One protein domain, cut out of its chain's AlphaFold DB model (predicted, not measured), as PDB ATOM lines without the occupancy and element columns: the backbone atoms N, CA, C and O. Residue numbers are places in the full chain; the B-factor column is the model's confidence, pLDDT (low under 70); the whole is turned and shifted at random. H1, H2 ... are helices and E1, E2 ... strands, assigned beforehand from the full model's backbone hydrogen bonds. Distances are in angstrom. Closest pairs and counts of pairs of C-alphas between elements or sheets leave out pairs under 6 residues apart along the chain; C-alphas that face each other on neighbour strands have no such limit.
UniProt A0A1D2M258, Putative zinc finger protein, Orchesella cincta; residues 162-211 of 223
ATOM      1  N   PHE A 162     -29.678  41.844 -45.404       89.19
ATOM      2  CA  PHE A 162     -30.849  42.641 -45.068       89.19
ATOM      3  C   PHE A 162     -30.646  44.108 -45.436       89.19
ATOM      4  O   PHE A 162     -29.536  44.641 -45.409       89.19
ATOM      5  N   GLN A 163     -31.758  44.768 -45.753       86.88
ATOM      6  CA  GLN A 163     -31.772  46.187 -46.089       86.88
ATOM      7  C   GLN A 163     -31.540  47.081 -44.861       86.88
ATOM      8  O   GLN A 163     -30.932  48.141 -44.968       86.88
ATOM      9  N   TYR A 164     -32.004  46.656 -43.679       88.69
ATOM     10  CA  TYR A 164     -31.940  47.442 -42.445       88.69
ATOM     11  C   TYR A 164     -31.292  46.663 -41.297       88.69
ATOM     12  O   TYR A 164     -31.481  45.453 -41.168       88.69
ATOM     13  N   ARG A 165     -30.579  47.377 -40.411       89.75
ATOM     14  CA  ARG A 165     -29.991  46.799 -39.188       89.75
ATOM     15  C   ARG A 165     -31.029  46.166 -38.262       89.75
ATOM     16  O   ARG A 165     -30.744  45.141 -37.656       89.75
ATOM     17  N   THR A 166     -32.214  46.764 -38.150       90.38
ATOM     18  CA  THR A 166     -33.313  46.227 -37.332       90.38
ATOM     19  C   THR A 166     -33.766  44.869 -37.854       90.38
ATOM     20  O   THR A 166     -33.817  43.920 -37.083       90.38
ATOM     21  N   SER A 167     -33.945  44.737 -39.170       91.94
ATOM     22  CA  SER A 167     -34.294  43.465 -39.811       91.94
ATOM     23  C   SER A 167     -33.213  42.396 -39.627       91.94
ATOM     24  O   SER A 167     -33.535  41.237 -39.385       91.94
ATOM     25  N   LEU A 168     -31.926  42.768 -39.680       92.38
ATOM     26  CA  LEU A 168     -30.839  41.843 -39.338       92.38
ATOM     27  C   LEU A 168     -30.909  41.415 -37.862       92.38
ATOM     28  O   LEU A 168     -30.746  40.237 -37.563       92.38
ATOM     29  N   LYS A 169     -31.161  42.345 -36.933       89.25
ATOM     30  CA  LYS A 169     -31.278  42.039 -35.498       89.25
ATOM     31  C   LYS A 169     -32.450  41.097 -35.216       89.25
ATOM     32  O   LYS A 169     -32.275  40.118 -34.498       89.25
ATOM     33  N   GLU A 170     -33.608  41.360 -35.809       87.31
ATOM     34  CA  GLU A 170     -34.786  40.491 -35.726       87.31
ATOM     35  C   GLU A 170     -34.484  39.102 -36.289       87.31
ATOM     36  O   GLU A 170     -34.785  38.102 -35.645       87.31
ATOM     37  N   HIS A 171     -33.810  39.019 -37.439       89.69
ATOM     38  CA  HIS A 171     -33.364  37.747 -38.003       89.69
ATOM     39  C   HIS A 171     -32.411  36.993 -37.065       89.69
ATOM     40  O   HIS A 171     -32.593  35.799 -36.828       89.69
ATOM     41  N   LEU A 172     -31.414  37.680 -36.503       86.62
ATOM     42  CA  LEU A 172     -30.464  37.097 -35.556       86.62
ATOM     43  C   LEU A 172     -31.170  36.571 -34.302       86.62
ATOM     44  O   LEU A 172     -30.824  35.496 -33.822       86.62
ATOM     45  N   GLN A 173     -32.181  37.273 -33.797       81.94
ATOM     46  CA  GLN A 173     -32.963  36.831 -32.642       81.94
ATOM     47  C   GLN A 173     -33.907  35.671 -32.988       81.94
ATOM     48  O   GLN A 173     -33.946  34.678 -32.265       81.94
ATOM     49  N   ALA A 174     -34.645  35.764 -34.093       83.62
ATOM     50  CA  ALA A 174     -35.667  34.789 -34.462       83.62
ATOM     51  C   ALA A 174     -35.078  33.475 -34.994       83.62
ATOM     52  O   ALA A 174     -35.580  32.402 -34.679       83.62
ATOM     53  N   VAL A 175     -34.007  33.551 -35.788       83.38
ATOM     54  CA  VAL A 175     -33.424  32.387 -36.479       83.38
ATOM     55  C   VAL A 175     -32.203  31.845 -35.744       83.38
ATOM     56  O   VAL A 175     -31.996  30.636 -35.700       83.38
ATOM     57  N   HIS A 176     -31.394  32.723 -35.148       79.94
ATOM     58  CA  HIS A 176     -30.146  32.332 -34.485       79.94
ATOM     59  C   HIS A 176     -30.184  32.490 -32.957       79.94
ATOM     60  O   HIS A 176     -29.236  32.085 -32.282       79.94
ATOM     61  N   SER A 177     -31.263  33.053 -32.394       75.06
ATOM     62  CA  SER A 177     -31.389  33.360 -30.960       75.06
ATOM     63  C   SER A 177     -30.187  34.135 -30.396       75.06
ATOM     64  O   SER A 177     -29.733  33.886 -29.278       75.06
ATOM     65  N   ILE A 178     -29.651  35.063 -31.195       68.00
ATOM     66  CA  ILE A 178     -28.564  35.976 -30.835       68.00
ATOM     67  C   ILE A 178     -29.173  37.320 -30.429       68.00
ATOM     68  O   ILE A 178     -29.931  37.915 -31.189       68.00
ATOM     69  N   GLY A 179     -28.816  37.824 -29.245       65.00
ATOM     70  CA  GLY A 179     -29.186  39.171 -28.796       65.00
ATOM     71  C   GLY A 179     -30.535  39.290 -28.082       65.00
ATOM     72  O   GLY A 179     -30.968  40.410 -27.822       65.00
ATOM     73  N   LYS A 180     -31.204  38.175 -27.768       66.62
ATOM     74  CA  LYS A 180     -32.167  38.107 -26.659       66.62
ATOM     75  C   LYS A 180     -31.403  37.485 -25.497       66.62
ATOM     76  O   LYS A 180     -30.881  36.386 -25.662       66.62
ATOM     77  N   GLU A 181     -31.274  38.195 -24.383       69.69
ATOM     78  CA  GLU A 181     -30.666  37.614 -23.186       69.69
ATOM     79  C   GLU A 181     -31.528  36.425 -22.754       69.69
ATOM     80  O   GLU A 181     -32.760  36.491 -22.738       69.69
ATOM     81  N   GLN A 182     -30.889  35.282 -22.563       75.31
ATOM     82  CA  GLN A 182     -31.528  34.047 -22.145       75.31
ATOM     83  C   GLN A 182     -30.989  33.712 -20.771       75.31
ATOM     84  O   GLN A 182     -29.775  33.646 -20.589       75.31
ATOM     85  N   GLU A 183     -31.884  33.545 -19.812       76.94
ATOM     86  CA  GLU A 183     -31.501  33.393 -18.418       76.94
ATOM     87  C   GLU A 183     -31.391  31.908 -18.068       76.94
ATOM     88  O   GLU A 183     -32.165  31.075 -18.551       76.94
ATOM     89  N   CYS A 184     -30.394  31.570 -17.259       79.31
ATOM     90  CA  CYS A 184     -30.408  30.327 -16.508       79.31
ATOM     91  C   CYS A 184     -31.332  30.508 -15.297       79.31
ATOM     92  O   CYS A 184     -31.460  31.614 -14.771       79.31
ATOM     93  N   PHE A 185     -31.961  29.429 -14.833       76.94
ATOM     94  CA  PHE A 185     -32.606  29.457 -13.522       76.94
ATOM     95  C   PHE A 185     -31.552  29.700 -12.428       76.94
ATOM     96  O   PHE A 185     -30.380  29.364 -12.648       76.94
ATOM     97  N   PRO A 186     -31.940  30.276 -11.272       78.88
ATOM     98  CA  PRO A 186     -31.017  30.515 -10.169       78.88
ATOM     99  C   PRO A 186     -30.247  29.238  -9.832       78.88
ATOM    100  O   PRO A 186     -30.841  28.221  -9.470       78.88
ATOM    101  N   CYS A 187     -28.932  29.273 -10.026       79.69
ATOM    102  CA  CYS A 187     -28.045  28.173  -9.691       79.69
ATOM    103  C   CYS A 187     -26.666  28.707  -9.311       79.69
ATOM    104  O   CYS A 187     -26.169  29.652  -9.921       79.69
ATOM    105  N   ASP A 188     -26.041  28.041  -8.349       81.19
ATOM    106  CA  ASP A 188     -24.718  28.402  -7.832       81.19
ATOM    107  C   ASP A 188     -23.596  27.603  -8.516       81.19
ATOM    108  O   ASP A 188     -22.529  27.366  -7.952       81.19
ATOM    109  N   GLN A 189     -23.848  27.130  -9.740       83.56
ATOM    110  CA  GLN A 189     -22.878  26.340 -10.494       83.56
ATOM    111  C   GLN A 189     -21.722  27.228 -10.980       83.56
ATOM    112  O   GLN A 189     -21.952  28.364 -11.417       83.56
ATOM    113  N   PRO A 190     -20.474  26.723 -10.959       76.19
ATOM    114  CA  PRO A 190     -19.329  27.481 -11.440       76.19
ATOM    115  C   PRO A 190     -19.527  27.866 -12.914       76.19
ATOM    116  O   PRO A 190     -19.999  27.065 -13.720       76.19
ATOM    117  N   ASN A 191     -19.152  29.100 -13.275       73.81
ATOM    118  CA  ASN A 191     -19.296  29.656 -14.631       73.81
ATOM    119  C   ASN A 191     -20.756  29.901 -15.095       73.81
ATOM    120  O   ASN A 191     -21.034  29.987 -16.297       73.81
ATOM    121  N   CYS A 192     -21.705  30.014 -14.157       79.94
ATOM    122  CA  CYS A 192     -23.045  30.532 -14.432       79.94
ATOM    123  C   CYS A 192     -23.014  32.069 -14.522       79.94
ATOM    124  O   CYS A 192     -22.838  32.754 -13.520       79.94
ATOM    125  N   GLU A 193     -23.210  32.623 -15.721       76.62
ATOM    126  CA  GLU A 193     -23.298  34.082 -15.932       76.62
ATOM    127  C   GLU A 193     -24.706  34.633 -15.633       76.62
ATOM    128  O   GLU A 193     -24.952  35.834 -15.754       76.62
ATOM    129  N   GLY A 194     -25.662  33.761 -15.291       80.88
ATOM    130  CA  GLY A 194     -27.076  34.087 -15.102       80.88
ATOM    131  C   GLY A 194     -27.792  34.439 -16.409       80.88
ATOM    132  O   GLY A 194     -28.838  33.870 -16.699       80.88
ATOM    133  N   LYS A 195     -27.219  35.316 -17.240       82.31
ATOM    134  CA  LYS A 195     -27.771  35.776 -18.520       82.31
ATOM    135  C   LYS A 195     -26.807  35.514 -19.668       82.31
ATOM    136  O   LYS A 195     -25.657  35.928 -19.646       82.31
ATOM    137  N   TYR A 196     -27.318  34.919 -20.738       79.94
ATOM    138  CA  TYR A 196     -26.548  34.560 -21.922       79.94
ATOM    139  C   TYR A 196     -27.070  35.299 -23.151       79.94
ATOM    140  O   TYR A 196     -28.229  35.160 -23.537       79.94
ATOM    141  N   LYS A 197     -26.193  36.035 -23.840       73.75
ATOM    142  CA  LYS A 197     -26.536  36.756 -25.085       73.75
ATOM    143  C   LYS A 197     -26.701  35.839 -26.302       73.75
ATOM    144  O   LYS A 197     -27.260  36.256 -27.318       73.75
ATOM    145  N   ILE A 198     -26.169  34.617 -26.227       72.69
ATOM    146  CA  ILE A 198     -26.167  33.637 -27.315       72.69
ATOM    147  C   ILE A 198     -26.729  32.314 -26.792       72.69
ATOM    148  O   ILE A 198     -26.129  31.687 -25.918       72.69
ATOM    149  N   ARG A 199     -27.833  31.837 -27.385       76.56
ATOM    150  CA  ARG A 199     -28.516  30.594 -26.974       76.56
ATOM    151  C   ARG A 199     -27.592  29.378 -26.896       76.56
ATOM    152  O   ARG A 199     -27.721  28.577 -25.979       76.56
ATOM    153  N   LYS A 200     -26.636  29.242 -27.820       75.94
ATOM    154  CA  LYS A 200     -25.684  28.117 -27.811       75.94
ATOM    155  C   LYS A 200     -24.812  28.081 -26.545       75.94
ATOM    156  O   LYS A 200     -24.466  26.998 -26.095       75.94
ATOM    157  N   HIS A 201     -24.484  29.241 -25.961       81.44
ATOM    158  CA  HIS A 201     -23.702  29.313 -24.722       81.44
ATOM    159  C   HIS A 201     -24.535  28.872 -23.515       81.44
ATOM    160  O   HIS A 201     -24.057  28.053 -22.736       81.44
ATOM    161  N   LEU A 202     -25.795  29.319 -23.425       81.50
ATOM    162  CA  LEU A 202     -26.727  28.833 -22.403       81.50
ATOM    163  C   LEU A 202     -26.940  27.319 -22.522       81.50
ATOM    164  O   LEU A 202     -26.856  26.610 -21.532       81.50
ATOM    165  N   LEU A 203     -27.174  26.800 -23.731       79.94
ATOM    166  CA  LEU A 203     -27.389  25.363 -23.940       79.94
ATOM    167  C   LEU A 203     -26.172  24.512 -23.558       79.94
ATOM    168  O   LEU A 203     -26.354  23.381 -23.116       79.94
ATOM    169  N   ARG A 204     -24.950  25.030 -23.731       83.56
ATOM    170  CA  ARG A 204     -23.732  24.371 -23.242       83.56
ATOM    171  C   ARG A 204     -23.740  24.298 -21.713       83.56
ATOM    172  O   ARG A 204     -23.640  23.201 -21.182       83.56
ATOM    173  N   HIS A 205     -23.976  25.424 -21.036       84.94
ATOM    174  CA  HIS A 205     -24.079  25.469 -19.572       84.94
ATOM    175  C   HIS A 205     -25.179  24.530 -19.038       84.94
ATOM    176  O   HIS A 205     -24.924  23.691 -18.180       84.94
ATOM    177  N   LEU A 206     -26.391  24.593 -19.600       81.56
ATOM    178  CA  LEU A 206     -27.515  23.732 -19.211       81.56
ATOM    179  C   LEU A 206     -27.254  22.239 -19.451       81.56
ATOM    180  O   LEU A 206     -27.819  21.396 -18.760       81.56
ATOM    181  N   ARG A 207     -26.419  21.890 -20.429       84.12
ATOM    182  CA  ARG A 207     -26.051  20.496 -20.688       84.12
ATOM    183  C   ARG A 207     -25.003  19.999 -19.699       84.12
ATOM    184  O   ARG A 207     -25.142  18.889 -19.203       84.12
ATOM    185  N   GLU A 208     -23.978  20.807 -19.446       84.94
ATOM    186  CA  GLU A 208     -22.842  20.455 -18.588       84.94
ATOM    187  C   GLU A 208     -23.234  20.389 -17.109       84.94
ATOM    188  O   GLU A 208     -22.825  19.463 -16.418       84.94
ATOM    189  N   PHE A 209     -24.066  21.323 -16.642       82.25
ATOM    190  CA  PHE A 209     -24.376  21.466 -15.216       82.25
ATOM    191  C   PHE A 209     -25.799  21.045 -14.836       82.25
ATOM    192  O   PHE A 209     -26.052  20.740 -13.675       82.25
ATOM    193  N   HIS A 210     -26.726  20.992 -15.801       80.31
ATOM    194  CA  HIS A 210     -28.154  20.748 -15.534       80.31
ATOM    195  C   HIS A 210     -28.750  19.560 -16.309       80.31
ATOM    196  O   HIS A 210     -29.949  19.299 -16.213       80.31
ATOM    197  N   GLY A 211     -27.945  18.830 -17.091       70.62
ATOM    198  CA  GLY A 211     -28.358  17.589 -17.763       70.62
ATOM    199  C   GLY A 211     -29.472  17.728 -18.816       70.62
ATOM    200  O   GLY A 211     -30.094  16.733 -19.190       70.62
TER     201      GLY A 211
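AT A GLANCE: This is residues 162 to 211 of the 223 residues of the protein "Putative zinc finger protein" of Orchesella cincta (UniProt A0A1D2M258). The model is a loose rod: H1 makes one end, a small hairpin of two strands, E1 and E2, follows it, and the long loop of that hairpin, residues 184 to 194, reaches toward the other end. From the end of E2 the chain folds back into H2, which runs beside the hairpin toward the loop's end of the rod, while residues 163 to 168, of which 165 to 168 belong to H1, stick out at the first end. The printed part has 50 residues, in the order H1, E1, E2, H2, with one antiparallel sheet, E1 - E2, and the class is mixed, helices and strands. The radius of gyration of the C-alphas is 13.1 A, and they span 42 by 15 by 13 A.

IN THESE COORDINATES: H1 is residues 165 to 176, 15.2 A long, from C-alpha 165 at (-29.991, 46.799, -39.188). E1 is residues 178 to 183, 13.0 A long. E2 is residues 195 to 198. H2 is residues 199 to 210, 15.1 A long, to C-alpha 210 at (-28.154, 20.748, -15.534).

HOW THE PARTS SIT: The closest C-alphas of H1 and E1 are those of Leu 172 and Ile 178, 5.2 A apart. E1 and E2 form a hairpin, antiparallel at 152 degrees, with N 179 and O 197 at 2.9 A and N 182 and O 196 at 2.8 A, within hydrogen-bond range. The closest C-alphas of E1 and H2 are those of Ile 178 and Arg 199, 6.6 A apart. H1 and H2 are close but not clearly touching, at 7.9 A between the C-alphas of His 176 and Arg 199. They run the same way at a shallow tilt of 32 degrees. H1 and E2 are only just apart, at 8.3 A. In H1 and H2 every O i to N i+4 pair is within hydrogen-bond range.

THE WHOLE: The C-alphas of Gln 163 and Asp 188, the two farthest apart, are 42.8 A apart. The printed part has no cut. The link from E1 to E2 is long, with 11 residues. The mean pLDDT of the printed part is 80.6, and residues 178 to 181 are under 70.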